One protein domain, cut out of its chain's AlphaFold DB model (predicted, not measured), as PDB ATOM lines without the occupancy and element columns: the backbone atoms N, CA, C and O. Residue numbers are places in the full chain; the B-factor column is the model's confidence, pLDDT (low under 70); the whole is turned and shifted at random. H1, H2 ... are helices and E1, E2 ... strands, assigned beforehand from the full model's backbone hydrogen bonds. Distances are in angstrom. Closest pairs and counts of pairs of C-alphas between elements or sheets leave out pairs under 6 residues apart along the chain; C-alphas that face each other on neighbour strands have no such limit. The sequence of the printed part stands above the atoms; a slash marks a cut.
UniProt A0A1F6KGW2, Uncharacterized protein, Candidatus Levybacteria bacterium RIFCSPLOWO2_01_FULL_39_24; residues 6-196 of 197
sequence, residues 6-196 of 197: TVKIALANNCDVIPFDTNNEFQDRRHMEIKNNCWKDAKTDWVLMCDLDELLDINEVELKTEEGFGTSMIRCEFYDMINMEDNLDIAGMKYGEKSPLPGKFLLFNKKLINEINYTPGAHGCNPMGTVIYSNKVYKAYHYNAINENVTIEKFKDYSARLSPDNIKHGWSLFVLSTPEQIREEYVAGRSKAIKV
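AT A GLANCE: This is residues 6 to 196 of the 197 residues of an uncharacterized protein of Candidatus Levybacteria bacterium RIFCSPLOWO2_01_FULL_39_24 (UniProt A0A1F6KGW2). A strongly twisted sheet, E2, E7, E3 and E4, runs along one side of the domain; H3 packs at one end of its long strands, and H7 crosses the other end, beginning an arc of helices with H4, H6 and H5. The small pair E1 and E5, then E6 and H2, make another side, while residues 9 to 14, 9 to 12 of them in H1, stick out. The printed part has 191 residues, with elements in the order H1 H2 E1 E2 H3 E3 E4 E5 E6 E7 H4 H5 H6 H7. The larger sheet, order E2, E7, E3, E4, is mixed; the class is mixed, helices and strands. The whole is compact, with a radius of gyration of the C-alphas of 17.6 A and spans of 49 by 41 by 35 A.

IN THESE COORDINATES: H1, residues 6 to 12, begins at C-alpha 6, (24.405, 43.321, 68.290). H2 is residues 28 to 37, 14.3 A, E1 46 to 48, E2 54 to 57 and H3 60 to 68, 12.3 A. E3, residues 73 to 82, measures 27.1 A; E4 is 95 to 98, E5 107 to 109 and E6 113 to 115. E7, residues 133 to 145, measures 29.3 A and bends by 90 degrees at residue 136. H4 is residues 148 to 159, 16.3 A, H5 164 to 169 and H6 173 to 176. H7, residues 179 to 192, 20.2 A, ends at C-alpha 192, (29.246, 12.591, 63.467).

HOW THE PARTS SIT: E7 and E3 are parallel, with N 140 and O 77 2.8 A apart, within hydrogen-bond range. E2 is antiparallel to E7, N 55 to O 141 2.8 A, and E4 forms an antiparallel hairpin with E3, N 80 to O 97 2.9 A. H7 and this sheet form two layers, a helix on one face; H7 runs across the strands, at a height over the sheet of 10.0 A. H3 is on the sheet too, along E7 at 24 degrees on the local plane. E1 and E5 are antiparallel, N 47 to O 108 2.9 A; E6 pairs with no named strand. H4 touches H7 with residues 148 to 152 alone, at a steep tilt of 50 degrees, opposite ways; the closest C-alphas, Ile 152 and Pro 179, are 6.0 A apart. H4 touches H6 with residues 155 to 159 alone, C-alphas 155 and 175 being closest at 4.8 A. H2 and H5 only just touch, with 3 pairs of C-alphas within 8 A, the closest Asp 28 and Asn 166 at 6.6 A. H1 touches no helix. Every O i to N i+4 pair is within hydrogen-bond range in H1, H2, H3, H4, H5 and H7; H6 is too short for one.

THE WHOLE: The C-alphas farthest apart, Gly 68 and Glu 180, are 49.6 A apart. The printed part has no cut. The links H1 to H2, E3 to E4 and E6 to E7 are long. Mean pLDDT of the printed part is 94.7; residues 102 to 103 are under 70.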
ATOM      1  N   THR A   6      25.282  44.124  67.421       94.31
ATOM      2  CA  THR A   6      24.405  43.321  68.290       94.31
ATOM      3  C   THR A   6      23.388  44.184  69.039       94.31
ATOM      4  O   THR A   6      22.188  43.922  68.974       94.31
ATOM      5  N   VAL A   7      23.832  45.274  69.677       95.75
ATOM      6  CA  VAL A   7      22.932  46.185  70.417       95.75
ATOM      7  C   VAL A   7      21.909  46.829  69.481       95.75
ATOM      8  O   VAL A   7      20.724  46.896  69.800       95.75
ATOM      9  N   LYS A   8      22.347  47.266  68.296       97.25
ATOM     10  CA  LYS A   8      21.468  47.881  67.294       97.25
ATOM     11  C   LYS A   8      20.394  46.902  66.811       97.25
ATOM     12  O   LYS A   8      19.241  47.299  66.669       97.25
ATOM     13  N   ILE A   9      20.765  45.645  66.566       96.81
ATOM     14  CA  ILE A   9      19.839  44.591  66.133       96.81
ATOM     15  C   ILE A   9      18.822  44.286  67.238       96.81
ATOM     16  O   ILE A   9      17.630  44.224  66.947       96.81
ATOM     17  N   ALA A  10      19.264  44.153  68.492       96.94
ATOM     18  CA  ALA A  10      18.379  43.894  69.627       96.94
ATOM     19  C   ALA A  10      17.329  45.007  69.795       96.94
ATOM     20  O   ALA A  10      16.130  44.735  69.839       96.94
ATOM     21  N   LEU A  11      17.762  46.272  69.783       97.31
ATOM     22  CA  LEU A  11      16.857  47.422  69.881       97.31
ATOM     23  C   LEU A  11      15.861  47.480  68.711       97.31
ATOM     24  O   LEU A  11      14.684  47.763  68.918       97.31
ATOM     25  N   ALA A  12      16.303  47.162  67.489       98.06
ATOM     26  CA  ALA A  12      15.425  47.104  66.317       98.06
ATOM     27  C   ALA A  12      14.364  45.986  66.396       98.06
ATOM     28  O   ALA A  12      13.370  46.044  65.677       98.06
ATOM     29  N   ASN A  13      14.558  44.995  67.273       97.12
ATOM     30  CA  ASN A  13      13.625  43.896  67.531       97.12
ATOM     31  C   ASN A  13      12.860  44.065  68.858       97.12
ATOM     32  O   ASN A  13      12.335  43.093  69.396       97.12
ATOM     33  N   ASN A  14      12.756  45.297  69.369       96.81
ATOM     34  CA  ASN A  14      12.033  45.639  70.600       96.81
ATOM     35  C   ASN A  14      12.579  44.953  71.865       96.81
ATOM     36  O   ASN A  14      11.829  44.718  72.813       96.81
ATOM     37  N   CYS A  15      13.872  44.621  71.894       95.62
ATOM     38  CA  CYS A  15      14.520  44.140  73.109       95.62
ATOM     39  C   CYS A  15      14.956  45.310  73.997       95.62
ATOM     40  O   CYS A  15      15.525  46.291  73.510       95.62
ATOM     41  N   ASP A  16      14.801  45.144  75.308       94.12
ATOM     42  CA  ASP A  16      15.486  45.977  76.293       94.12
ATOM     43  C   ASP A  16      16.947  45.518  76.417       94.12
ATOM     44  O   ASP A  16      17.229  44.340  76.643       94.12
ATOM     45  N   VAL A  17      17.894  46.448  76.273       94.81
ATOM     46  CA  VAL A  17      19.330  46.159  76.401       94.81
ATOM     47  C   VAL A  17      19.841  46.701  77.728       94.81
ATOM     48  O   VAL A  17      19.889  47.912  77.939       94.81
ATOM     49  N   ILE A  18      20.273  45.798  78.609       93.50
ATOM     50  CA  ILE A  18      20.877  46.141  79.898       93.50
ATOM     51  C   ILE A  18      22.401  46.013  79.765       93.50
ATOM     52  O   ILE A  18      22.913  44.893  79.672       93.50
ATOM     53  N   PRO A  19      23.155  47.126  79.724       92.94
ATOM     54  CA  PRO A  19      24.602  47.063  79.617       92.94
ATOM     55  C   PRO A  19      25.230  46.569  80.923       92.94
ATOM     56  O   PRO A  19      24.777  46.887  82.021       92.94
ATOM     57  N   PHE A  20      26.344  45.858  80.795       92.44
ATOM     58  CA  PHE A  20      27.241  45.556  81.902       92.44
ATOM     59  C   PHE A  20      28.692  45.720  81.447       92.44
ATOM     60  O   PHE A  20      29.000  45.661  80.250       92.44
ATOM     61  N   ASP A  21      29.572  45.945  82.416       91.06
ATOM     62  CA  ASP A  21      31.002  46.097  82.190       91.06
ATOM     63  C   ASP A  21      31.783  45.045  82.981       91.06
ATOM     64  O   ASP A  21      31.410  44.664  84.091       91.06
ATOM     65  N   THR A  22      32.853  44.572  82.361       91.44
ATOM     66  CA  THR A  22      33.820  43.603  82.883       91.44
ATOM     67  C   THR A  22      35.245  44.124  82.704       91.44
ATOM     68  O   THR A  22      36.182  43.338  82.690       91.44
ATOM     69  N   ASN A  23      35.429  45.437  82.504       91.00
ATOM     70  CA  ASN A  23      36.717  46.050  82.170       91.00
ATOM     71  C   ASN A  23      37.384  45.373  80.963       91.00
ATOM     72  O   ASN A  23      38.587  45.132  80.945       91.00
ATOM     73  N   ASN A  24      36.572  45.059  79.949       90.06
ATOM     74  CA  ASN A  24      36.981  44.336  78.744       90.06
ATOM     75  C   ASN A  24      37.516  42.909  78.987       90.06
ATOM     76  O   ASN A  24      38.220  42.372  78.138       90.06
ATOM     77  N   GLU A  25      37.160  42.262  80.096       94.19
ATOM     78  CA  GLU A  25      37.503  40.859  80.347       94.19
ATOM     79  C   GLU A  25      36.344  39.911  80.016       94.19
ATOM     80  O   GLU A  25      35.163  40.242  80.160       94.19
ATOM     81  N   PHE A  26      36.680  38.688  79.618       92.12
ATOM     82  CA  PHE A  26      35.753  37.570  79.544       92.12
ATOM     83  C   PHE A  26      35.693  36.885  80.918       92.12
ATOM     84  O   PHE A  26      36.635  36.206  81.333       92.12
ATOM     85  N   GLN A  27      34.598  37.138  81.644       94.50
ATOM     86  CA  GLN A  27      34.412  36.748  83.044       94.50
ATOM     87  C   GLN A  27      33.170  35.863  83.221       94.50
ATOM     88  O   GLN A  27      32.048  36.362  83.356       94.50
ATOM     89  N   ASP A  28      33.368  34.547  83.311       94.56
ATOM     90  CA  ASP A  28      32.269  33.586  83.506       94.56
ATOM     91  C   ASP A  28      31.507  33.813  84.813       94.56
ATOM     92  O   ASP A  28      30.284  33.664  84.855       94.56
ATOM     93  N   ARG A  29      32.197  34.247  85.878       95.00
ATOM     94  CA  ARG A  29      31.549  34.605  87.149       95.00
ATOM     95  C   ARG A  29      30.495  35.687  86.953       95.00
ATOM     96  O   ARG A  29      29.376  35.540  87.435       95.00
ATOM     97  N   ARG A  30      30.833  36.745  86.211       95.12
ATOM     98  CA  ARG A  30      29.912  37.853  85.958       95.12
ATOM     99  C   ARG A  30      28.728  37.407  85.106       95.12
ATOM    100  O   ARG A  30      27.595  37.768  85.404       95.12
ATOM    101  N   HIS A  31      28.974  36.588  84.083       93.69
ATOM    102  CA  HIS A  31      27.903  36.007  83.271       93.69
ATOM    103  C   HIS A  31      26.962  35.138  84.114       93.69
ATOM    104  O   HIS A  31      25.743  35.262  84.008       93.69
ATOM    105  N   MET A  32      27.509  34.310  85.003       94.56
ATOM    106  CA  MET A  32      26.740  33.476  85.922       94.56
ATOM    107  C   MET A  32      25.917  34.315  86.912       94.56
ATOM    108  O   MET A  32      24.744  34.020  87.132       94.56
ATOM    109  N   GLU A  33      26.483  35.381  87.483       95.81
ATOM    110  CA  GLU A  33      25.744  36.327  88.332       95.81
ATOM    111  C   GLU A  33      24.561  36.953  87.587       95.81
ATOM    112  O   GLU A  33      23.457  37.010  88.128       95.81
ATOM    113  N   ILE A  34      24.773  37.391  86.343       95.81
ATOM    114  CA  ILE A  34      23.724  37.989  85.512       95.81
ATOM    115  C   ILE A  34      22.617  36.967  85.243       95.81
ATOM    116  O   ILE A  34      21.465  37.237  85.580       95.81
ATOM    117  N   LYS A  35      22.956  35.777  84.723       95.62
ATOM    118  CA  LYS A  35      21.982  34.715  84.405       95.62
ATOM    119  C   LYS A  35      21.153  34.288  85.619       95.62
ATOM    120  O   LYS A  35      19.988  33.933  85.477       95.62
ATOM    121  N   ASN A  36      21.725  34.350  86.821       97.12
ATOM    122  CA  ASN A  36      21.014  34.017  88.055       97.12
ATOM    123  C   ASN A  36      20.084  35.125  88.575       97.12
ATOM    124  O   ASN A  36      19.223  34.828  89.398       97.12
ATOM    125  N   ASN A  37      20.217  36.378  88.122       97.00
ATOM    126  CA  ASN A  37      19.509  37.507  88.741       97.00
ATOM    127  C   ASN A  37      18.678  38.368  87.782       97.00
ATOM    128  O   ASN A  37      17.678  38.932  88.219       97.00
ATOM    129  N   CYS A  38      19.031  38.478  86.497       95.56
ATOM    130  CA  CYS A  38      18.380  39.441  85.597       95.56
ATOM    131  C   CYS A  38      16.907  39.125  85.286       95.56
ATOM    132  O   CYS A  38      16.178  39.998  84.825       95.56
ATOM    133  N   TRP A  39      16.447  37.905  85.566       95.81
ATOM    134  CA  TRP A  39      15.071  37.472  85.320       95.81
ATOM    135  C   TRP A  39      14.098  37.760  86.470       95.81
ATOM    136  O   TRP A  39      12.888  37.613  86.285       95.81
ATOM    137  N   LYS A  40      14.582  38.142  87.659       95.31
ATOM    138  CA  LYS A  40      13.747  38.241  88.873       95.31
ATOM    139  C   LYS A  40      12.566  39.204  88.683       95.31
ATOM    140  O   LYS A  40      11.423  38.860  89.003       95.31
ATOM    141  N   ASP A  41      12.816  40.320  88.004       92.81
ATOM    142  CA  ASP A  41      11.820  41.356  87.701       92.81
ATOM    143  C   ASP A  41      11.038  41.120  86.396       92.81
ATOM    144  O   ASP A  41      10.286  41.991  85.951       92.81
ATOM    145  N   ALA A  42      11.179  39.948  85.762       94.12
ATOM    146  CA  ALA A  42      10.409  39.620  84.565       94.12
ATOM    147  C   ALA A  42       8.898  39.756  84.831       94.12
ATOM    148  O   ALA A  42       8.395  39.437  85.910       94.12
ATOM    149  N   LYS A  43       8.146  40.228  83.834       94.38
ATOM    150  CA  LYS A  43       6.686  40.422  83.945       94.38
ATOM    151  C   LYS A  43       5.883  39.174  83.568       94.38
ATOM    152  O   LYS A  43       4.668  39.162  83.723       94.38
ATOM    153  N   THR A  44       6.561  38.155  83.052       94.75
ATOM    154  CA  THR A  44       5.994  36.877  82.621       94.75
ATOM    155  C   THR A  44       6.342  35.780  83.612       94.75
ATOM    156  O   THR A  44       7.349  35.864  84.307       94.75
ATOM    157  N   ASP A  45       5.528  34.732  83.658       95.69
ATOM    158  CA  ASP A  45       5.774  33.593  84.547       95.69
ATOM    159  C   ASP A  45       6.897  32.709  84.023       95.69
ATOM    160  O   ASP A  45       7.795  32.318  84.759       95.69
ATOM    161  N   TRP A  46       6.878  32.438  82.724       97.81
ATOM    162  CA  TRP A  46       7.931  31.696  82.057       97.81
ATOM    163  C   TRP A  46       9.089  32.619  81.677       97.81
ATOM    164  O   TRP A  46       8.884  33.719  81.152       97.81
ATOM    165  N   VAL A  47      10.303  32.146  81.946       97.62
ATOM    166  CA  VAL A  47      11.573  32.818  81.669       97.62
ATOM    167  C   VAL A  47      12.421  31.903  80.801       97.62
ATOM    168  O   VAL A  47      12.725  30.784  81.212       97.62
ATOM    169  N   LEU A  48      12.829  32.398  79.631       96.75
ATOM    170  CA  LEU A  48      13.855  31.782  78.792       96.75
ATOM    171  C   LEU A  48      15.200  32.468  79.067       96.75
ATOM    172  O   LEU A  48      15.349  33.662  78.822       96.75
ATOM    173  N   MET A  49      16.167  31.712  79.575       95.94
ATOM    174  CA  MET A  49      17.541  32.131  79.827       95.94
ATOM    175  C   MET A  49      18.481  31.315  78.939       95.94
ATOM    176  O   MET A  49      18.762  30.156  79.237       95.94
ATOM    177  N   CYS A  50      18.972  31.908  77.855       93.81
ATOM    178  CA  CYS A  50      19.838  31.233  76.890       93.81
ATOM    179  C   CYS A  50      20.951  32.157  76.385       93.81
ATOM    180  O   CYS A  50      20.882  33.379  76.550       93.81
ATOM    181  N   ASP A  51      21.993  31.564  75.809       93.06
ATOM    182  CA  ASP A  51      22.963  32.309  75.008       93.06
ATOM    183  C   ASP A  51      22.337  32.695  73.649       93.06
ATOM    184  O   ASP A  51      21.343  32.110  73.215       93.06
ATOM    185  N   LEU A  52      22.860  33.734  72.984       92.25
ATOM    186  CA  LEU A  52      22.266  34.273  71.745       92.25
ATOM    187  C   LEU A  52      22.241  33.244  70.600       92.25
ATOM    188  O   LEU A  52      21.386  33.303  69.720       92.25
ATOM    189  N   ASP A  53      23.197  32.323  70.610       93.44
ATOM    190  CA  ASP A  53      23.349  31.222  69.666       93.44
ATOM    191  C   ASP A  53      22.587  29.955  70.090       93.44
ATOM    192  O   ASP A  53      22.736  28.915  69.453       93.44
ATOM    193  N   GLU A  54      21.733  30.020  71.114       94.62
ATOM    194  CA  GLU A  54      20.909  28.905  71.579       94.62
ATOM    195  C   GLU A  54      19.422  29.140  71.289       94.62
ATOM    196  O   GLU A  54      18.829  30.119  71.736       94.62
ATOM    197  N   LEU A  55      18.789  28.205  70.575       95.12
ATOM    198  CA  LEU A  55      17.367  28.257  70.229       95.12
ATOM    199  C   LEU A  55      16.621  27.052  70.801       95.12
ATOM    200  O   LEU A  55      17.000  25.911  70.547       95.12
ATOM    201  N   LEU A  56      15.531  27.299  71.527       96.38
ATOM    202  CA  LEU A  56      14.647  26.264  72.066       96.38
ATOM    203  C   LEU A  56      13.443  26.041  71.138       96.38
ATOM    204  O   LEU A  56      12.710  26.979  70.838       96.38
ATOM    205  N   ASP A  57      13.219  24.796  70.722       96.31
ATOM    206  CA  ASP A  57      12.081  24.382  69.897       96.31
ATOM    207  C   ASP A  57      10.883  24.021  70.781       96.31
ATOM    208  O   ASP A  57      10.670  22.862  71.150       96.31
ATOM    209  N   ILE A  58      10.148  25.057  71.181       97.12
ATOM    210  CA  ILE A  58       8.889  24.965  71.921       97.12
ATOM    211  C   ILE A  58       7.940  26.065  71.449       97.12
ATOM    212  O   ILE A  58       8.356  27.202  71.219       97.12
ATOM    213  N   ASN A  59       6.654  25.747  71.323       96.88
ATOM    214  CA  ASN A  59       5.625  26.729  70.986       96.88
ATOM    215  C   ASN A  59       4.681  27.041  72.161       96.88
ATOM    216  O   ASN A  59       4.687  26.388  73.203       96.88
ATOM    217  N   GLU A  60       3.832  28.055  71.986       95.88
ATOM    218  CA  GLU A  60       2.903  28.525  73.023       95.88
ATOM    219  C   GLU A  60       1.898  27.452  73.476       95.88
ATOM    220  O   GLU A  60       1.563  27.379  74.658       95.88
ATOM    221  N   VAL A  61       1.413  26.607  72.560       97.88
ATOM    222  CA  VAL A  61       0.449  25.541  72.885       97.88
ATOM    223  C   VAL A  61       1.105  24.498  73.784       97.88
ATOM    224  O   VAL A  61       0.509  24.057  74.769       97.88
ATOM    225  N   GLU A  62       2.344  24.131  73.473       97.94
ATOM    226  CA  GLU A  62       3.140  23.220  74.288       97.94
ATOM    227  C   GLU A  62       3.434  23.824  75.660       97.94
ATOM    228  O   GLU A  62       3.201  23.166  76.669       97.94
ATOM    229  N   LEU A  63       3.827  25.098  75.720       96.69
ATOM    230  CA  LEU A  63       4.108  25.767  76.989       96.69
ATOM    231  C   LEU A  63       2.872  25.843  77.901       96.69
ATOM    232  O   LEU A  63       2.968  25.561  79.094       96.69
ATOM    233  N   LYS A  64       1.691  26.143  77.342       97.44
ATOM    234  CA  LYS A  64       0.411  26.097  78.079       97.44
ATOM    235  C   LYS A  64       0.049  24.686  78.538       97.44
ATOM    236  O   LYS A  64      -0.542  24.514  79.601       97.44
ATOM    237  N   THR A  65       0.393  23.676  77.742       98.19
ATOM    238  CA  THR A  65       0.187  22.270  78.113       98.19
ATOM    239  C   THR A  65       1.062  21.893  79.309       98.19
ATOM    240  O   THR A  65       0.560  21.323  80.275       98.19
ATOM    241  N   GLU A  66       2.342  22.271  79.287       98.25
ATOM    242  CA  GLU A  66       3.277  22.070  80.403       98.25
ATOM    243  C   GLU A  66       2.824  22.809  81.669       98.25
ATOM    244  O   GLU A  66       2.847  22.243  82.762       98.25
ATOM    245  N   GLU A  67       2.334  24.042  81.534       97.12
ATOM    246  CA  GLU A  67       1.744  24.783  82.652       97.12
ATOM    247  C   GLU A  67       0.540  24.045  83.262       97.12
ATOM    248  O   GLU A  67       0.444  23.932  84.484       97.12
ATOM    249  N   GLY A  68      -0.332  23.464  82.431       97.62
ATOM    250  CA  GLY A  68      -1.453  22.633  82.884       97.62
ATOM    251  C   GLY A  68      -1.029  21.368  83.642       97.62
ATOM    252  O   GLY A  68      -1.783  20.876  84.481       97.62
ATOM    253  N   PHE A  69       0.184  20.864  83.399       97.94
ATOM    254  CA  PHE A  69       0.782  19.760  84.158       97.94
ATOM    255  C   PHE A  69       1.491  20.208  85.442       97.94
ATOM    256  O   PHE A  69       1.972  19.365  86.200       97.94
ATOM    257  N   GLY A  70       1.555  21.514  85.711       97.75
ATOM    258  CA  GLY A  70       2.321  22.071  86.823       97.75
ATOM    259  C   GLY A  70       3.834  22.018  86.600       97.75
ATOM    260  O   GLY A  70       4.592  22.147  87.562       97.75
ATOM    261  N   THR A  71       4.288  21.820  85.357       98.44
ATOM    262  CA  THR A  71       5.708  21.846  85.005       98.44
ATOM    263  C   THR A  71       6.306  23.207  85.362       98.44
ATOM    264  O   THR A  71       5.747  24.254  85.038       98.44
ATOM    265  N   SER A  72       7.478  23.197  85.994       98.31
ATOM    266  CA  SER A  72       8.242  24.406  86.311       98.31
ATOM    267  C   SER A  72       9.602  24.477  85.629       98.31
ATOM    268  O   SER A  72      10.202  25.546  85.605       98.31
ATOM    269  N   MET A  73      10.083  23.374  85.054       97.75
ATOM    270  CA  MET A  73      11.381  23.278  84.385       97.75
ATOM    271  C   MET A  73      11.246  22.477  83.088       97.75
ATOM    272  O   MET A  73      10.880  21.301  83.118       97.75
ATOM    273  N   ILE A  74      11.584  23.078  81.947       97.50
ATOM    274  CA  ILE A  74      11.567  22.386  80.655       97.50
ATOM    275  C   ILE A  74      12.860  21.595  80.469       97.50
ATOM    276  O   ILE A  74      13.962  22.136  80.574       97.50
ATOM    277  N   ARG A  75      12.731  20.296  80.185       95.31
ATOM    278  CA  ARG A  75      13.855  19.441  79.794       95.31
ATOM    279  C   ARG A  75      14.208  19.652  78.334       95.31
ATOM    280  O   ARG A  75      13.331  19.625  77.470       95.31
ATOM    281  N   CYS A  76      15.506  19.749  78.073       94.19
ATOM    282  CA  CYS A  76      16.044  19.973  76.742       94.19
ATOM    283  C   CYS A  76      17.034  18.875  76.341       94.19
ATOM    284  O   CYS A  76      17.857  18.433  77.144       94.19
ATOM    285  N   GLU A  77      16.979  18.477  75.077       93.50
ATOM    286  CA  GLU A  77      18.027  17.737  74.383       93.50
ATOM    287  C   GLU A  77      18.739  18.704  73.439       93.50
ATOM    288  O   GLU A  77      18.113  19.273  72.546       93.50
ATOM    289  N   PHE A  78      20.036  18.914  73.662       94.00
ATOM    290  CA  PHE A  78      20.829  19.863  72.888       94.00
ATOM    291  C   PHE A  78      21.455  19.210  71.666       94.00
ATOM    292  O   PHE A  78      21.983  18.099  71.739       94.00
ATOM    293  N   TYR A  79      21.463  19.961  70.573       95.38
ATOM    294  CA  TYR A  79      22.223  19.662  69.375       95.38
ATOM    295  C   TYR A  79      23.180  20.811  69.085       95.38
ATOM    296  O   TYR A  79      22.742  21.934  68.831       95.38
ATOM    297  N   ASP A  80      24.475  20.514  69.104       94.88
ATOM    298  CA  ASP A  80      25.508  21.409  68.601       94.88
ATOM    299  C   ASP A  80      25.406  21.404  67.070       94.88
ATOM    300  O   ASP A  80      25.634  20.385  66.413       94.88
ATOM    301  N   MET A  81      24.934  22.513  66.504       96.62
ATOM    302  CA  MET A  81      24.601  22.635  65.088       96.62
ATOM    303  C   MET A  81      25.872  22.773  64.256       96.62
ATOM    304  O   MET A  81      26.667  23.688  64.465       96.62
ATOM    305  N   ILE A  82      26.020  21.897  63.263       96.44
ATOM    306  CA  ILE A  82      27.205  21.797  62.414       96.44
ATOM    307  C   ILE A  82      26.872  22.273  61.004       96.44
ATOM    308  O   ILE A  82      25.989  21.723  60.336       96.44
ATOM    309  N   ASN A  83      27.602  23.279  60.521       95.75
ATOM    310  CA  ASN A  83      27.512  23.676  59.125       95.75
ATOM    311  C   ASN A  83      28.300  22.705  58.232       95.75
ATOM    312  O   ASN A  83      29.512  22.515  58.395       95.75
ATOM    313  N   MET A  84      27.603  22.123  57.257       95.00
ATOM    314  CA  MET A  84      28.170  21.181  56.291       95.00
ATOM    315  C   MET A  84      28.724  21.867  55.034       95.00
ATOM    316  O   MET A  84      29.421  21.219  54.262       95.00
ATOM    317  N   GLU A  85      28.423  23.152  54.820       90.00
ATOM    318  CA  GLU A  85      28.660  23.854  53.547       90.00
ATOM    319  C   GLU A  85      29.626  25.053  53.661       90.00
ATOM    320  O   GLU A  85      29.760  25.822  52.713       90.00
ATOM    321  N   ASP A  86      30.302  25.229  54.806       84.44
ATOM    322  CA  ASP A  86      31.305  26.289  55.061       84.44
ATOM    323  C   ASP A  86      30.853  27.734  54.738       84.44
ATOM    324  O   ASP A  86      31.667  28.641  54.566       84.44
ATOM    325  N   ASN A  87      29.545  27.980  54.707       92.06
ATOM    326  CA  ASN A  87      28.940  29.289  54.457       92.06
ATOM    327  C   ASN A  87      28.474  29.964  55.769       92.06
ATOM    328  O   ASN A  87      28.821  29.531  56.866       92.06
ATOM    329  N   LEU A  88      27.715  31.060  55.670       93.56
ATOM    330  CA  LEU A  88      27.136  31.771  56.824       93.56
ATOM    331  C   LEU A  88      25.601  31.656  56.880       93.56
ATOM    332  O   LEU A  88      24.947  32.441  57.565       93.56
ATOM    333  N   ASP A  89      25.011  30.703  56.150       94.25
ATOM    334  CA  ASP A  89      23.562  30.488  56.143       94.25
ATOM    335  C   ASP A  89      23.120  29.671  57.364       94.25
ATOM    336  O   ASP A  89      22.930  28.456  57.314       94.25
ATOM    337  N   ILE A  90      22.926  30.374  58.480       92.88
ATOM    338  CA  ILE A  90      22.451  29.796  59.744       92.88
ATOM    339  C   ILE A  90      21.073  29.132  59.575       92.88
ATOM    340  O   ILE A  90      20.800  28.096  60.185       92.88
ATOM    341  N   ALA A  91      20.195  29.698  58.741       92.44
ATOM    342  CA  ALA A  91      18.846  29.174  58.530       92.44
ATOM    343  C   ALA A  91      18.855  27.854  57.740       92.44
ATOM    344  O   ALA A  91      18.000  26.992  57.963       92.44
ATOM    345  N   GLY A  92      19.832  27.681  56.847       93.88
ATOM    346  CA  GLY A  92      20.067  26.457  56.084       93.88
ATOM    347  C   GLY A  92      20.675  25.304  56.890       93.88
ATOM    348  O   GLY A  92      20.592  24.152  56.454       93.88
ATOM    349  N   MET A  93      21.239  25.563  58.077       95.62
ATOM    350  CA  MET A  93      21.867  24.537  58.916       95.62
ATOM    351  C   MET A  93      20.836  23.539  59.465       95.62
ATOM    352  O   MET A  93      19.989  23.868  60.298       95.62
ATOM    353  N   LYS A  94      20.942  22.282  59.015       96.50
ATOM    354  CA  LYS A  94      20.024  21.176  59.368       96.50
ATOM    355  C   LYS A  94      20.687  20.014  60.097       96.50
ATOM    356  O   LYS A  94      19.998  19.068  60.482       96.50
ATOM    357  N   TYR A  95      22.003  20.062  60.257       97.62
ATOM    358  CA  TYR A  95      22.798  18.986  60.834       97.62
ATOM    359  C   TYR A  95      23.325  19.397  62.203       97.62
ATOM    360  O   TYR A  95      23.637  20.564  62.425       97.62
ATOM    361  N   GLY A  96      23.419  18.440  63.119       96.50
ATOM    362  CA  GLY A  96      23.967  18.666  64.447       96.50
ATOM    363  C   GLY A  96      24.428  17.377  65.109       96.50
ATOM    364  O   GLY A  96      24.004  16.281  64.731       96.50
ATOM    365  N   GLU A  97      25.301  17.512  66.097       95.31
ATOM    366  CA  GLU A  97      25.709  16.434  66.995       95.31
ATOM    367  C   GLU A  97      24.947  16.585  68.313       95.31
ATOM    368  O   GLU A  97      24.834  17.680  68.859       95.31
ATOM    369  N   LYS A  98      24.374  15.490  68.822       93.56
ATOM    370  CA  LYS A  98      23.707  15.519  70.125       93.56
ATOM    371  C   LYS A  98      24.750  15.789  71.208       93.56
ATOM    372  O   LYS A  98      25.704  15.023  71.337       93.56
ATOM    373  N   SER A  99      24.532  16.825  72.012       88.62
ATOM    374  CA  SER A  99      25.459  17.184  73.080       88.62
ATOM    375  C   SER A  99      25.495  16.081  74.152       88.62
ATOM    376  O   SER A  99      24.436  15.600  74.572       88.62
ATOM    377  N   PRO A 100      26.686  15.653  74.612       79.69
ATOM    378  CA  PRO A 100      26.815  14.631  75.650       79.69
ATOM    379  C   PRO A 100      26.526  15.172  77.057       79.69
ATOM    380  O   PRO A 100      26.333  14.389  77.988       79.69
ATOM    381  N   LEU A 101      26.522  16.496  77.232       71.75
ATOM    382  CA  LEU A 101      26.220  17.125  78.510       71.75
ATOM    383  C   LEU A 101      24.712  17.062  78.783       71.75
ATOM    384  O   LEU A 101      23.917  17.205  77.849       71.75
ATOM    385  N   PRO A 102      24.286  16.876  80.050       66.06
ATOM    386  CA  PRO A 102      22.893  17.107  80.404       66.06
ATOM    387  C   PRO A 102      22.535  18.529  79.954       66.06
ATOM    388  O   PRO A 102      23.235  19.479  80.298       66.06
ATOM    389  N   GLY A 103      21.520  18.648  79.096       66.50
ATOM    390  CA  GLY A 103      21.187  19.906  78.432       66.50
ATOM    391  C   GLY A 103      21.001  21.054  79.425       66.50
ATOM    392  O   GLY A 103      20.513  20.841  80.537       66.50
ATOM    393  N   LYS A 104      21.370  22.277  79.022       83.19
ATOM    394  CA  LYS A 104      21.111  23.474  79.833       83.19
ATOM    395  C   LYS A 104      19.604  23.607  80.076       83.19
ATOM    396  O   LYS A 104      18.792  23.392  79.177       83.19
ATOM    397  N   PHE A 105      19.215  24.002  81.281       90.88
ATOM    398  CA  PHE A 105      17.816  24.307  81.571       90.88
ATOM    399  C   PHE A 105      17.518  25.742  81.153       90.88
ATOM    400  O   PHE A 105      17.761  26.673  81.917       90.88
ATOM    401  N   LEU A 106      17.038  25.910  79.921       95.44
ATOM    402  CA  LEU A 106      16.816  27.232  79.336       95.44
ATOM    403  C   LEU A 106      15.503  27.869  79.792       95.44
ATOM    404  O   LEU A 106      15.450  29.079  79.961       95.44
ATOM    405  N   LEU A 107      14.438  27.084  79.970       97.50
ATOM    406  CA  LEU A 107      13.085  27.604  80.183       97.50
ATOM    407  C   LEU A 107      12.489  27.092  81.494       97.50
ATOM    408  O   LEU A 107      12.383  25.882  81.710       97.50
ATOM    409  N   PHE A 108      12.084  28.018  82.359       98.00
ATOM    410  CA  PHE A 108      11.524  27.713  83.674       98.00
ATOM    411  C   PHE A 108      10.397  28.672  84.066       98.00
ATOM    412  O   PHE A 108      10.309  29.789  83.558       98.00
ATOM    413  N   ASN A 109       9.527  28.230  84.976       97.81
ATOM    414  CA  ASN A 109       8.411  29.016  85.493       97.81
ATOM    415  C   ASN A 109       8.790  29.675  86.828       97.81
ATOM    416  O   ASN A 109       8.852  29.024  87.872       97.81
ATOM    417  N   LYS A 110       8.997  30.991  86.809       97.12
ATOM    418  CA  LYS A 110       9.431  31.797  87.954       97.12
ATOM    419  C   LYS A 110       8.376  31.973  89.049       97.12
ATOM    420  O   LYS A 110       8.709  32.431  90.135       97.12
ATOM    421  N   LYS A 111       7.106  31.619  88.802       96.56
ATOM    422  CA  LYS A 111       6.108  31.518  89.888       96.56
ATOM    423  C   LYS A 111       6.412  30.354  90.827       96.56
ATOM    424  O   LYS A 111       6.001  30.378  91.982       96.56
ATOM    425  N   LEU A 112       7.071  29.319  90.306       97.88
ATOM    426  CA  LEU A 112       7.363  28.077  91.014       97.88
ATOM    427  C   LEU A 112       8.846  27.961  91.385       97.88
ATOM    428  O   LEU A 112       9.170  27.300  92.370       97.88
ATOM    429  N   ILE A 113       9.732  28.603  90.622       98.25
ATOM    430  CA  ILE A 113      11.179  28.634  90.847       98.25
ATOM    431  C   ILE A 113      11.591  29.976  91.456       98.25
ATOM    432  O   ILE A 113      11.424  31.024  90.840       98.25
ATOM    433  N   ASN A 114      12.183  29.922  92.650       96.75
ATOM    434  CA  ASN A 114      12.655  31.090  93.397       96.75
ATOM    435  C   ASN A 114      14.106  31.446  93.057       96.75
ATOM    436  O   ASN A 114      14.461  32.617  92.996       96.75
ATOM    437  N   GLU A 115      14.946  30.433  92.851       97.81
ATOM    438  CA  GLU A 115      16.343  30.584  92.445       97.81
ATOM    439  C   GLU A 115      16.675  29.474  91.454       97.81
ATOM    440  O   GLU A 115      16.240  28.341  91.638       97.81
ATOM    441  N   ILE A 116      17.449  29.779  90.414       97.25
ATOM    442  CA  ILE A 116      17.870  28.789  89.413       97.25
ATOM    443  C   ILE A 116      19.259  28.220  89.738       97.25
ATOM    444  O   ILE A 116      19.490  27.024  89.583       97.25
ATOM    445  N   ASN A 117      20.159  29.048  90.280       97.00
ATOM    446  CA  ASN A 117      21.524  28.689  90.680       97.00
ATOM    447  C   ASN A 117      22.312  27.978  89.565       97.00
ATOM    448  O   ASN A 117      22.808  26.864  89.757       97.00
ATOM    449  N   TYR A 118      22.411  28.607  88.392       95.75
ATOM    450  CA  TYR A 118      23.271  28.148  87.302       95.75
ATOM    451  C   TYR A 118      24.730  28.040  87.746       95.75
ATOM    452  O   TYR A 118      25.229  28.896  88.479       95.75
ATOM    453  N   THR A 119      25.409  27.011  87.247       92.12
ATOM    454  CA  THR A 119      26.860  26.821  87.358       92.12
ATOM    455  C   THR A 119      27.598  27.564  86.227       92.12
ATOM    456  O   THR A 119      26.951  28.090  85.315       92.12
ATOM    457  N   PRO A 120      28.945  27.639  86.243       88.38
ATOM    458  CA  PRO A 120      29.719  28.246  85.155       88.38
ATOM    459  C   PRO A 120      29.367  27.647  83.783       88.38
ATOM    460  O   PRO A 120      29.169  26.438  83.657       88.38
ATOM    461  N   GLY A 121      29.220  28.503  82.766       86.19
ATOM    462  CA  GLY A 121      28.714  28.123  81.439       86.19
ATOM    463  C   GLY A 121      27.222  27.748  81.387       86.19
ATOM    464  O   GLY A 121      26.705  27.449  80.316       86.19
ATOM    465  N   ALA A 122      26.508  27.776  82.521       88.94
ATOM    466  CA  ALA A 122      25.110  27.356  82.668       88.94
ATOM    467  C   ALA A 122      24.821  25.904  82.227       88.94
ATOM    468  O   ALA A 122      23.672  25.551  81.974       88.94
ATOM    469  N   HIS A 123      25.846  25.043  82.179       85.19
ATOM    470  CA  HIS A 123      25.715  23.617  81.838       85.19
ATOM    471  C   HIS A 123      24.971  22.797  82.903       85.19
ATOM    472  O   HIS A 123      24.582  21.661  82.657       85.19
ATOM    473  N   GLY A 124      24.770  23.363  84.091       89.62
ATOM    474  CA  GLY A 124      23.935  22.803  85.141       89.62
ATOM    475  C   GLY A 124      23.318  23.907  85.990       89.62
ATOM    476  O   GLY A 124      23.665  25.084  85.873       89.62
ATOM    477  N   CYS A 125      22.390  23.518  86.856       94.25
ATOM    478  CA  CYS A 125      21.730  24.414  87.793       94.25
ATOM    479  C   CYS A 125      21.273  23.649  89.042       94.25
ATOM    480  O   CYS A 125      21.077  22.433  88.986       94.25
ATOM    481  N   ASN A 126      21.074  24.355  90.155       96.06
ATOM    482  CA  ASN A 126      20.512  23.798  91.387       96.06
ATOM    483  C   ASN A 126      19.263  24.594  91.813       96.06
ATOM    484  O   ASN A 126      19.342  25.402  92.747       96.06
ATOM    485  N   PRO A 127      18.130  24.426  91.106       96.94
ATOM    486  CA  PRO A 127      16.963  25.263  91.310       96.94
ATOM    487  C   PRO A 127      16.341  25.058  92.694       96.94
ATOM    488  O   PRO A 127      16.310  23.951  93.230       96.94
ATOM    489  N   MET A 128      15.791  26.133  93.250       98.00
ATOM    490  CA  MET A 128      15.044  26.152  94.504       98.00
ATOM    491  C   MET A 128      13.601  26.580  94.248       98.00
ATOM    492  O   MET A 128      13.349  27.512  93.488       98.00
ATOM    493  N   GLY A 129      12.659  25.933  94.931       97.81
ATOM    494  CA  GLY A 129      11.221  26.141  94.759       97.81
ATOM    495  C   GLY A 129      10.503  24.820  94.490       97.81
ATOM    496  O   GLY A 129      10.977  23.753  94.887       97.81
ATOM    497  N   THR A 130       9.371  24.883  93.800       98.25
ATOM    498  CA  THR A 130       8.635  23.700  93.340       98.25
ATOM    499  C   THR A 130       9.231  23.237  92.016       98.25
ATOM    500  O   THR A 130       8.858  23.727  90.952       98.25
ATOM    501  N   VAL A 131      10.188  22.310  92.077       97.94
ATOM    502  CA  VAL A 131      10.921  21.806  90.903       97.94
ATOM    503  C   VAL A 131      10.206  20.589  90.311       97.94
ATOM    504  O   VAL A 131      10.282  19.488  90.852       97.94
ATOM    505  N   ILE A 132       9.519  20.787  89.185       98.06
ATOM    506  CA  ILE A 132       8.789  19.763  88.434       98.06
ATOM    507  C   ILE A 132       9.262  19.837  86.985       98.06
ATOM    508  O   ILE A 132       9.037  20.827  86.288       98.06
ATOM    509  N   TYR A 133       9.948  18.789  86.539       97.50
ATOM    510  CA  TYR A 133      10.475  18.707  85.181       97.50
ATOM    511  C   TYR A 133       9.405  18.245  84.196       97.50
ATOM    512  O   TYR A 133       8.632  17.340  84.514       97.50
ATOM    513  N   SER A 134       9.422  18.795  82.981       97.44
ATOM    514  CA  SER A 134       8.587  18.299  81.889       97.44
ATOM    515  C   SER A 134       8.868  16.816  81.627       97.44
ATOM    516  O   SER A 134      10.016  16.355  81.643       97.44
ATOM    517  N   ASN A 135       7.810  16.053  81.348       96.31
ATOM    518  CA  ASN A 135       7.955  14.671  80.883       96.31
ATOM    519  C   ASN A 135       8.466  14.633  79.440       96.31
ATOM    520  O   ASN A 135       9.292  13.788  79.093       96.31
ATOM    521  N   LYS A 136       7.989  15.565  78.604       96.31
ATOM    522  CA  LYS A 136       8.500  15.764  77.250       96.31
ATOM    523  C   LYS A 136       9.886  16.402  77.310       96.31
ATOM    524  O   LYS A 136      10.127  17.316  78.097       96.31
ATOM    525  N   VAL A 137      10.780  15.922  76.452       95.31
ATOM    526  CA  VAL A 137      12.086  16.536  76.204       95.31
ATOM    527  C   VAL A 137      11.984  17.334  74.909       95.31
ATOM    528  O   VAL A 137      11.605  16.788  73.872       95.31
ATOM    529  N   TYR A 138      12.272  18.628  74.987       96.25
ATOM    530  CA  TYR A 138      12.229  19.559  73.861       96.25
ATOM    531  C   TYR A 138      13.610  19.672  73.225       96.25
ATOM    532  O   TYR A 138      14.623  19.470  73.892       96.25
ATOM    533  N   LYS A 139      13.674  19.989  71.934       95.75
ATOM    534  CA  LYS A 139      14.964  20.168  71.264       95.75
ATOM    535  C   LYS A 139      15.495  21.567  71.528       95.75
ATOM    536  O   LYS A 139      14.746  22.534  71.457       95.75
ATOM    537  N   ALA A 140      16.787  21.671  71.792       95.88
ATOM    538  CA  ALA A 140      17.514  22.927  71.788       95.88
ATOM    539  C   ALA A 140      18.664  22.838  70.780       95.88
ATOM    540  O   ALA A 140      19.281  21.786  70.613       95.88
ATOM    541  N   TYR A 141      18.938  23.939  70.097       95.81
ATOM    542  CA  TYR A 141      19.931  24.030  69.036       95.81
ATOM    543  C   TYR A 141      20.971  25.071  69.417       95.81
ATOM    544  O   TYR A 141      20.606  26.210  69.687       95.81
ATOM    545  N   HIS A 142      22.246  24.693  69.424       94.69
ATOM    546  CA  HIS A 142      23.363  25.572  69.752       94.69
ATOM    547  C   HIS A 142      24.211  25.820  68.501       94.69
ATOM    548  O   HIS A 142      24.817  24.906  67.949       94.69
ATOM    549  N   TYR A 143      24.222  27.056  68.019       94.75
ATOM    550  CA  TYR A 143      24.828  27.473  66.755       94.75
ATOM    551  C   TYR A 143      26.299  27.866  66.913       94.75
ATOM    552  O   TYR A 143      26.706  28.985  66.608       94.75
ATOM    553  N   ASN A 144      27.115  26.917  67.371       88.88
ATOM    554  CA  ASN A 144      28.536  27.141  67.636       88.88
ATOM    555  C   ASN A 144      29.451  26.873  66.428       88.88
ATOM    556  O   ASN A 144      30.449  27.577  66.274       88.88
ATOM    557  N   ALA A 145      29.114  25.916  65.553       93.94
ATOM    558  CA  ALA A 145      29.956  25.487  64.433       93.94
ATOM    559  C   ALA A 145      29.457  26.014  63.072       93.94
ATOM    560  O   ALA A 145      29.194  25.257  62.135       93.94
ATOM    561  N   ILE A 146      29.329  27.343  62.960       95.25
ATOM    562  CA  ILE A 146      28.840  28.022  61.742       95.25
ATOM    563  C   ILE A 146      29.918  28.052  60.651       95.25
ATOM    564  O   ILE A 146      29.679  27.632  59.523       95.25
ATOM    565  N   ASN A 147      31.112  28.553  60.980       95.69
ATOM    566  CA  ASN A 147      32.233  28.659  60.047       95.69
ATOM    567  C   ASN A 147      33.565  28.623  60.811       95.69
ATOM    568  O   ASN A 147      33.709  29.328  61.809       95.69
ATOM    569  N   GLU A 148      34.516  27.809  60.349       95.25
ATOM    570  CA  GLU A 148      35.796  27.570  61.037       95.25
ATOM    571  C   GLU A 148      36.573  28.873  61.276       95.25
ATOM    572  O   GLU A 148      36.974  29.162  62.403       95.25
ATOM    573  N   ASN A 149      36.720  29.708  60.244       95.06
ATOM    574  CA  ASN A 149      37.489  30.951  60.331       95.06
ATOM    575  C   ASN A 149      36.839  31.961  61.284       95.06
ATOM    576  O   ASN A 149      37.537  32.648  62.027       95.06
ATOM    577  N   VAL A 150      35.503  32.030  61.300       94.38
ATOM    578  CA  VAL A 150      34.768  32.873  62.256       94.38
ATOM    579  C   VAL A 150      35.038  32.417  63.690       94.38
ATOM    580  O   VAL A 150      35.236  33.248  64.574       94.38
ATOM    581  N   THR A 151      35.088  31.106  63.930       95.19
ATOM    582  CA  THR A 151      35.397  30.551  65.254       95.19
ATOM    583  C   THR A 151      36.840  30.832  65.671       95.19
ATOM    584  O   THR A 151      37.052  31.238  66.812       95.19
ATOM    585  N   ILE A 152      37.808  30.704  64.757       96.19
ATOM    586  CA  ILE A 152      39.221  31.029  65.015       96.19
ATOM    587  C   ILE A 152      39.380  32.491  65.452       96.19
ATOM    588  O   ILE A 152      39.972  32.756  66.500       96.19
ATOM    589  N   GLU A 153      38.813  33.441  64.703       95.44
ATOM    590  CA  GLU A 153      38.911  34.863  65.064       95.44
ATOM    591  C   GLU A 153      38.171  35.166  66.377       95.44
ATOM    592  O   GLU A 153      38.707  35.855  67.245       95.44
ATOM    593  N   LYS A 154      36.992  34.565  66.597       93.44
ATOM    594  CA  LYS A 154      36.258  34.683  67.869       93.44
ATOM    595  C   LYS A 154      37.098  34.203  69.058       93.44
ATOM    596  O   LYS A 154      37.139  34.864  70.094       93.44
ATOM    597  N   PHE A 155      37.766  33.057  68.935       96.19
ATOM    598  CA  PHE A 155      38.570  32.483  70.020       96.19
ATOM    599  C   PHE A 155      39.825  33.310  70.291       96.19
ATOM    600  O   PHE A 155      40.185  33.520  71.450       96.19
ATOM    601  N   LYS A 156      40.442  33.876  69.255       95.88
ATOM    602  CA  LYS A 156      41.534  34.843  69.400       95.88
ATOM    603  C   LYS A 156      41.103  36.088  70.188       95.88
ATOM    604  O   LYS A 156      41.796  36.489  71.121       95.88
ATOM    605  N   ASP A 157      39.930  36.643  69.894       93.44
ATOM    606  CA  ASP A 157      39.391  37.799  70.624       93.44
ATOM    607  C   ASP A 157      38.995  37.468  72.072       93.44
ATOM    608  O   ASP A 157      39.051  38.324  72.962       93.44
ATOM    609  N   TYR A 158      38.547  36.238  72.328       94.25
ATOM    610  CA  TYR A 158      38.133  35.795  73.662       94.25
ATOM    611  C   TYR A 158      39.340  35.448  74.534       94.25
ATOM    612  O   TYR A 158      39.400  35.873  75.687       94.25
ATOM    613  N   SER A 159      40.326  34.739  73.982       95.88
ATOM    614  CA  SER A 159      41.566  34.380  74.676       95.88
ATOM    615  C   SER A 159      42.370  35.604  75.103       95.88
ATOM    616  O   SER A 159      42.840  35.649  76.238       95.88
ATOM    617  N   ALA A 160      42.444  36.642  74.263       95.31
ATOM    618  CA  ALA A 160      43.105  37.907  74.594       95.31
ATOM    619  C   ALA A 160      42.480  38.639  75.798       95.31
ATOM    620  O   ALA A 160      43.110  39.519  76.383       95.31
ATOM    621  N   ARG A 161      41.239  38.292  76.159       95.50
ATOM    622  CA  ARG A 161      40.460  38.914  77.238       95.50
ATOM    623  C   ARG A 161      40.145  37.944  78.374       95.50
ATOM    624  O   ARG A 161      39.387  38.301  79.272       95.50
ATOM    625  N   LEU A 162      40.671  36.720  78.345       96.50
ATOM    626  CA  LEU A 162      40.341  35.694  79.330       96.50
ATOM    627  C   LEU A 162      40.757  36.147  80.737       96.50
ATOM    628  O   LEU A 162      41.925  36.455  80.976       96.50
ATOM    629  N   SER A 163      39.803  36.196  81.669       96.56
ATOM    630  CA  SER A 163      40.075  36.745  82.999       96.56
ATOM    631  C   SER A 163      40.999  35.847  83.843       96.56
ATOM    632  O   SER A 163      40.992  34.618  83.700       96.56
ATOM    633  N   PRO A 164      41.748  36.413  84.806       96.31
ATOM    634  CA  PRO A 164      42.515  35.614  85.762       96.31
ATOM    635  C   PRO A 164      41.644  34.659  86.596       96.31
ATOM    636  O   PRO A 164      42.090  33.563  86.943       96.31
ATOM    637  N   ASP A 165      40.400  35.047  86.912       96.25
ATOM    638  CA  ASP A 165      39.456  34.200  87.659       96.25
ATOM    639  C   ASP A 165      39.047  32.970  86.842       96.25
ATOM    640  O   ASP A 165      39.020  31.858  87.376       96.25
ATOM    641  N   ASN A 166      38.816  33.153  85.539       96.81
ATOM    642  CA  ASN A 166      38.575  32.071  84.590       96.81
ATOM    643  C   ASN A 166      39.741  31.078  84.553       96.81
ATOM    644  O   ASN A 166      39.526  29.876  84.704       96.81
ATOM    645  N   ILE A 167      40.974  31.580  84.410       95.94
ATOM    646  CA  ILE A 167      42.188  30.751  84.376       95.94
ATOM    647  C   ILE A 167      42.328  29.948  85.671       95.94
ATOM    648  O   ILE A 167      42.547  28.738  85.633       95.94
ATOM    649  N   LYS A 168      42.146  30.603  86.822       97.12
ATOM    650  CA  LYS A 168      42.242  29.971  88.143       97.12
ATOM    651  C   LYS A 168      41.253  28.815  88.325       97.12
ATOM    652  O   LYS A 168      41.600  27.830  88.972       97.12
ATOM    653  N   HIS A 169      40.034  28.943  87.803       95.50
ATOM    654  CA  HIS A 169      38.965  27.956  87.987       95.50
ATOM    655  C   HIS A 169      38.797  26.989  86.806       95.50
ATOM    656  O   HIS A 169      37.953  26.096  86.868       95.50
ATOM    657  N   GLY A 170      39.591  27.143  85.743       95.25
ATOM    658  CA  GLY A 170      39.496  26.314  84.544       95.25
ATOM    659  C   GLY A 170      38.246  26.576  83.697       95.25
ATOM    660  O   GLY A 170      37.770  25.671  83.016       95.25
ATOM    661  N   TRP A 171      37.691  27.789  83.738       95.00
ATOM    662  CA  TRP A 171      36.479  28.145  82.993       95.00
ATOM    663  C   TRP A 171      36.793  28.714  81.616       95.00
ATOM    664  O   TRP A 171      37.692  29.543  81.459       95.00
ATOM    665  N   SER A 172      36.010  28.283  80.625       92.69
ATOM    666  CA  SER A 172      36.116  28.700  79.223       92.69
ATOM    667  C   SER A 172      37.513  28.557  78.611       92.69
ATOM    668  O   SER A 172      37.842  29.251  77.658       92.69
ATOM    669  N   LEU A 173      38.341  27.628  79.109       94.69
ATOM    670  CA  LEU A 173      39.697  27.410  78.584       94.69
ATOM    671  C   LEU A 173      39.721  26.902  77.136       94.69
ATOM    672  O   LEU A 173      40.752  27.009  76.482       94.69
ATOM    673  N   PHE A 174      38.596  26.403  76.613       91.69
ATOM    674  CA  PHE A 174      38.466  26.006  75.207       91.69
ATOM    675  C   PHE A 174      38.735  27.167  74.232       91.69
ATOM    676  O   PHE A 174      39.121  26.926  73.097       91.69
ATOM    677  N   VAL A 175      38.609  28.432  74.660       95.06
ATOM    678  CA  VAL A 175      38.959  29.587  73.806       95.06
ATOM    679  C   VAL A 175      40.461  29.690  73.524       95.06
ATOM    680  O   VAL A 175      40.869  30.489  72.689       95.06
ATOM    681  N   LEU A 176      41.288  28.905  74.225       96.62
ATOM    682  CA  LEU A 176      42.730  28.793  74.000       96.62
ATOM    683  C   LEU A 176      43.088  27.741  72.937       96.62
ATOM    684  O   LEU A 176      44.275  27.529  72.685       96.62
ATOM    685  N   SER A 177      42.097  27.072  72.335       97.12
ATOM    686  CA  SER A 177      42.327  26.112  71.256       97.12
ATOM    687  C   SER A 177      43.058  26.762  70.079       97.12
ATOM    688  O   SER A 177      42.752  27.874  69.649       97.12
ATOM    689  N   THR A 178      44.033  26.036  69.546       97.62
ATOM    690  CA  THR A 178      44.767  26.404  68.333       97.62
ATOM    691  C   THR A 178      43.868  26.314  67.093       97.62
ATOM    692  O   THR A 178      42.892  25.557  67.100       97.62
ATOM    693  N   PRO A 179      44.196  27.026  65.998       97.75
ATOM    694  CA  PRO A 179      43.498  26.868  64.723       97.75
ATOM    695  C   PRO A 179      43.419  25.411  64.248       97.75
ATOM    696  O   PRO A 179      42.398  24.987  63.715       97.75
ATOM    697  N   GLU A 180      44.475  24.627  64.475       98.00
ATOM    698  CA  GLU A 180      44.520  23.203  64.147       98.00
ATOM    699  C   GLU A 180      43.499  22.397  64.957       98.00
ATOM    700  O   GLU A 180      42.741  21.627  64.373       98.00
ATOM    701  N   GLN A 181      43.411  22.620  66.273       97.62
ATOM    702  CA  GLN A 181      42.412  21.965  67.129       97.62
ATOM    703  C   GLN A 181      40.982  22.338  66.723       97.62
ATOM    704  O   GLN A 181      40.123  21.466  66.631       97.62
ATOM    705  N   ILE A 182      40.731  23.615  66.414       96.69
ATOM    706  CA  ILE A 182      39.415  24.071  65.940       96.69
ATOM    707  C   ILE A 182      39.060  23.366  64.622       96.69
ATOM    708  O   ILE A 182      37.945  22.876  64.457       96.69
ATOM    709  N   ARG A 183      40.010  23.243  63.687       96.19
ATOM    710  CA  ARG A 183      39.797  22.502  62.437       96.19
ATOM    711  C   ARG A 183      39.475  21.029  62.682       96.19
ATOM    712  O   ARG A 183      38.566  20.488  62.053       96.19
ATOM    713  N   GLU A 184      40.202  20.377  63.584       96.38
ATOM    714  CA  GLU A 184      39.945  18.985  63.966       96.38
ATOM    715  C   GLU A 184      38.537  18.810  64.553       96.38
ATOM    716  O   GLU A 184      37.841  17.864  64.182       96.38
ATOM    717  N   GLU A 185      38.078  19.746  65.391       94.62
ATOM    718  CA  GLU A 185      36.714  19.760  65.933       94.62
ATOM    719  C   GLU A 185      35.655  19.886  64.829       94.62
ATOM    720  O   GLU A 185      34.677  19.137  64.833       94.62
ATOM    721  N   TYR A 186      35.859  20.758  63.835       95.44
ATOM    722  CA  TYR A 186      34.941  20.892  62.695       95.44
ATOM    723  C   TYR A 186      34.876  19.612  61.853       95.44
ATOM    724  O   TYR A 186      33.785  19.153  61.499       95.44
ATOM    725  N   VAL A 187      36.026  19.005  61.547       95.75
ATOM    726  CA  VAL A 187      36.093  17.738  60.798       95.75
ATOM    727  C   VAL A 187      35.403  16.616  61.578       95.75
ATOM    728  O   VAL A 187      34.581  15.885  61.017       95.75
ATOM    729  N   ALA A 188      35.693  16.501  62.875       94.94
ATOM    730  CA  ALA A 188      35.080  15.506  63.743       94.94
ATOM    731  C   ALA A 188      33.560  15.706  63.839       94.94
ATOM    732  O   ALA A 188      32.815  14.743  63.639       94.94
ATOM    733  N   GLY A 189      33.102  16.940  64.063       94.44
ATOM    734  CA  GLY A 189      31.685  17.287  64.147       94.44
ATOM    735  C   GLY A 189      30.934  16.920  62.870       94.44
ATOM    736  O   GLY A 189      29.926  16.219  62.923       94.44
ATOM    737  N   ARG A 190      31.469  17.269  61.692       95.94
ATOM    738  CA  ARG A 190      30.875  16.889  60.392       95.94
ATOM    739  C   ARG A 190      30.768  15.383  60.194       95.94
ATOM    740  O   ARG A 190      29.800  14.921  59.598       95.94
ATOM    741  N   SER A 191      31.742  14.617  60.686       96.12
ATOM    742  CA  SER A 191      31.734  13.155  60.557       96.12
ATOM    743  C   SER A 191      30.665  12.467  61.418       96.12
ATOM    744  O   SER A 191      30.234  11.364  61.089       96.12
ATOM    745  N   LYS A 192      30.230  13.116  62.507       95.31
ATOM    746  CA  LYS A 192      29.246  12.591  63.467       95.31
ATOM    747  C   LYS A 192      27.865  13.228  63.335       95.31
ATOM    748  O   LYS A 192      26.900  12.696  63.887       95.31
ATOM    749  N   ALA A 193      27.770  14.363  62.648       96.56
ATOM    750  CA  ALA A 193      26.546  15.135  62.552       96.56
ATOM    751  C   ALA A 193      25.422  14.324  61.894       96.56
ATOM    752  O   ALA A 193      25.586  13.699  60.845       96.56
ATOM    753  N   ILE A 194      24.242  14.389  62.500       97.06
ATOM    754  CA  ILE A 194      23.011  13.806  61.973       97.06
ATOM    755  C   ILE A 194      22.054  14.924  61.576       97.06
ATOM    756  O   ILE A 194      22.164  16.052  62.051       97.06
ATOM    757  N   LYS A 195      21.089  14.630  60.703       96.94
ATOM    758  CA  LYS A 195      20.050  15.601  60.353       96.94
ATOM    759  C   LYS A 195      19.056  15.751  61.513       96.94
ATOM    760  O   LYS A 195      18.464  14.761  61.938       96.94
ATOM    761  N   VAL A 196      18.864  16.976  62.004       95.69
ATOM    762  CA  VAL A 196      18.072  17.290  63.215       95.69
ATOM    763  C   VAL A 196      16.938  18.295  62.982       95.69
ATOM    764  O   VAL A 196      16.070  18.427  63.857       95.69
TER     765      VAL A 196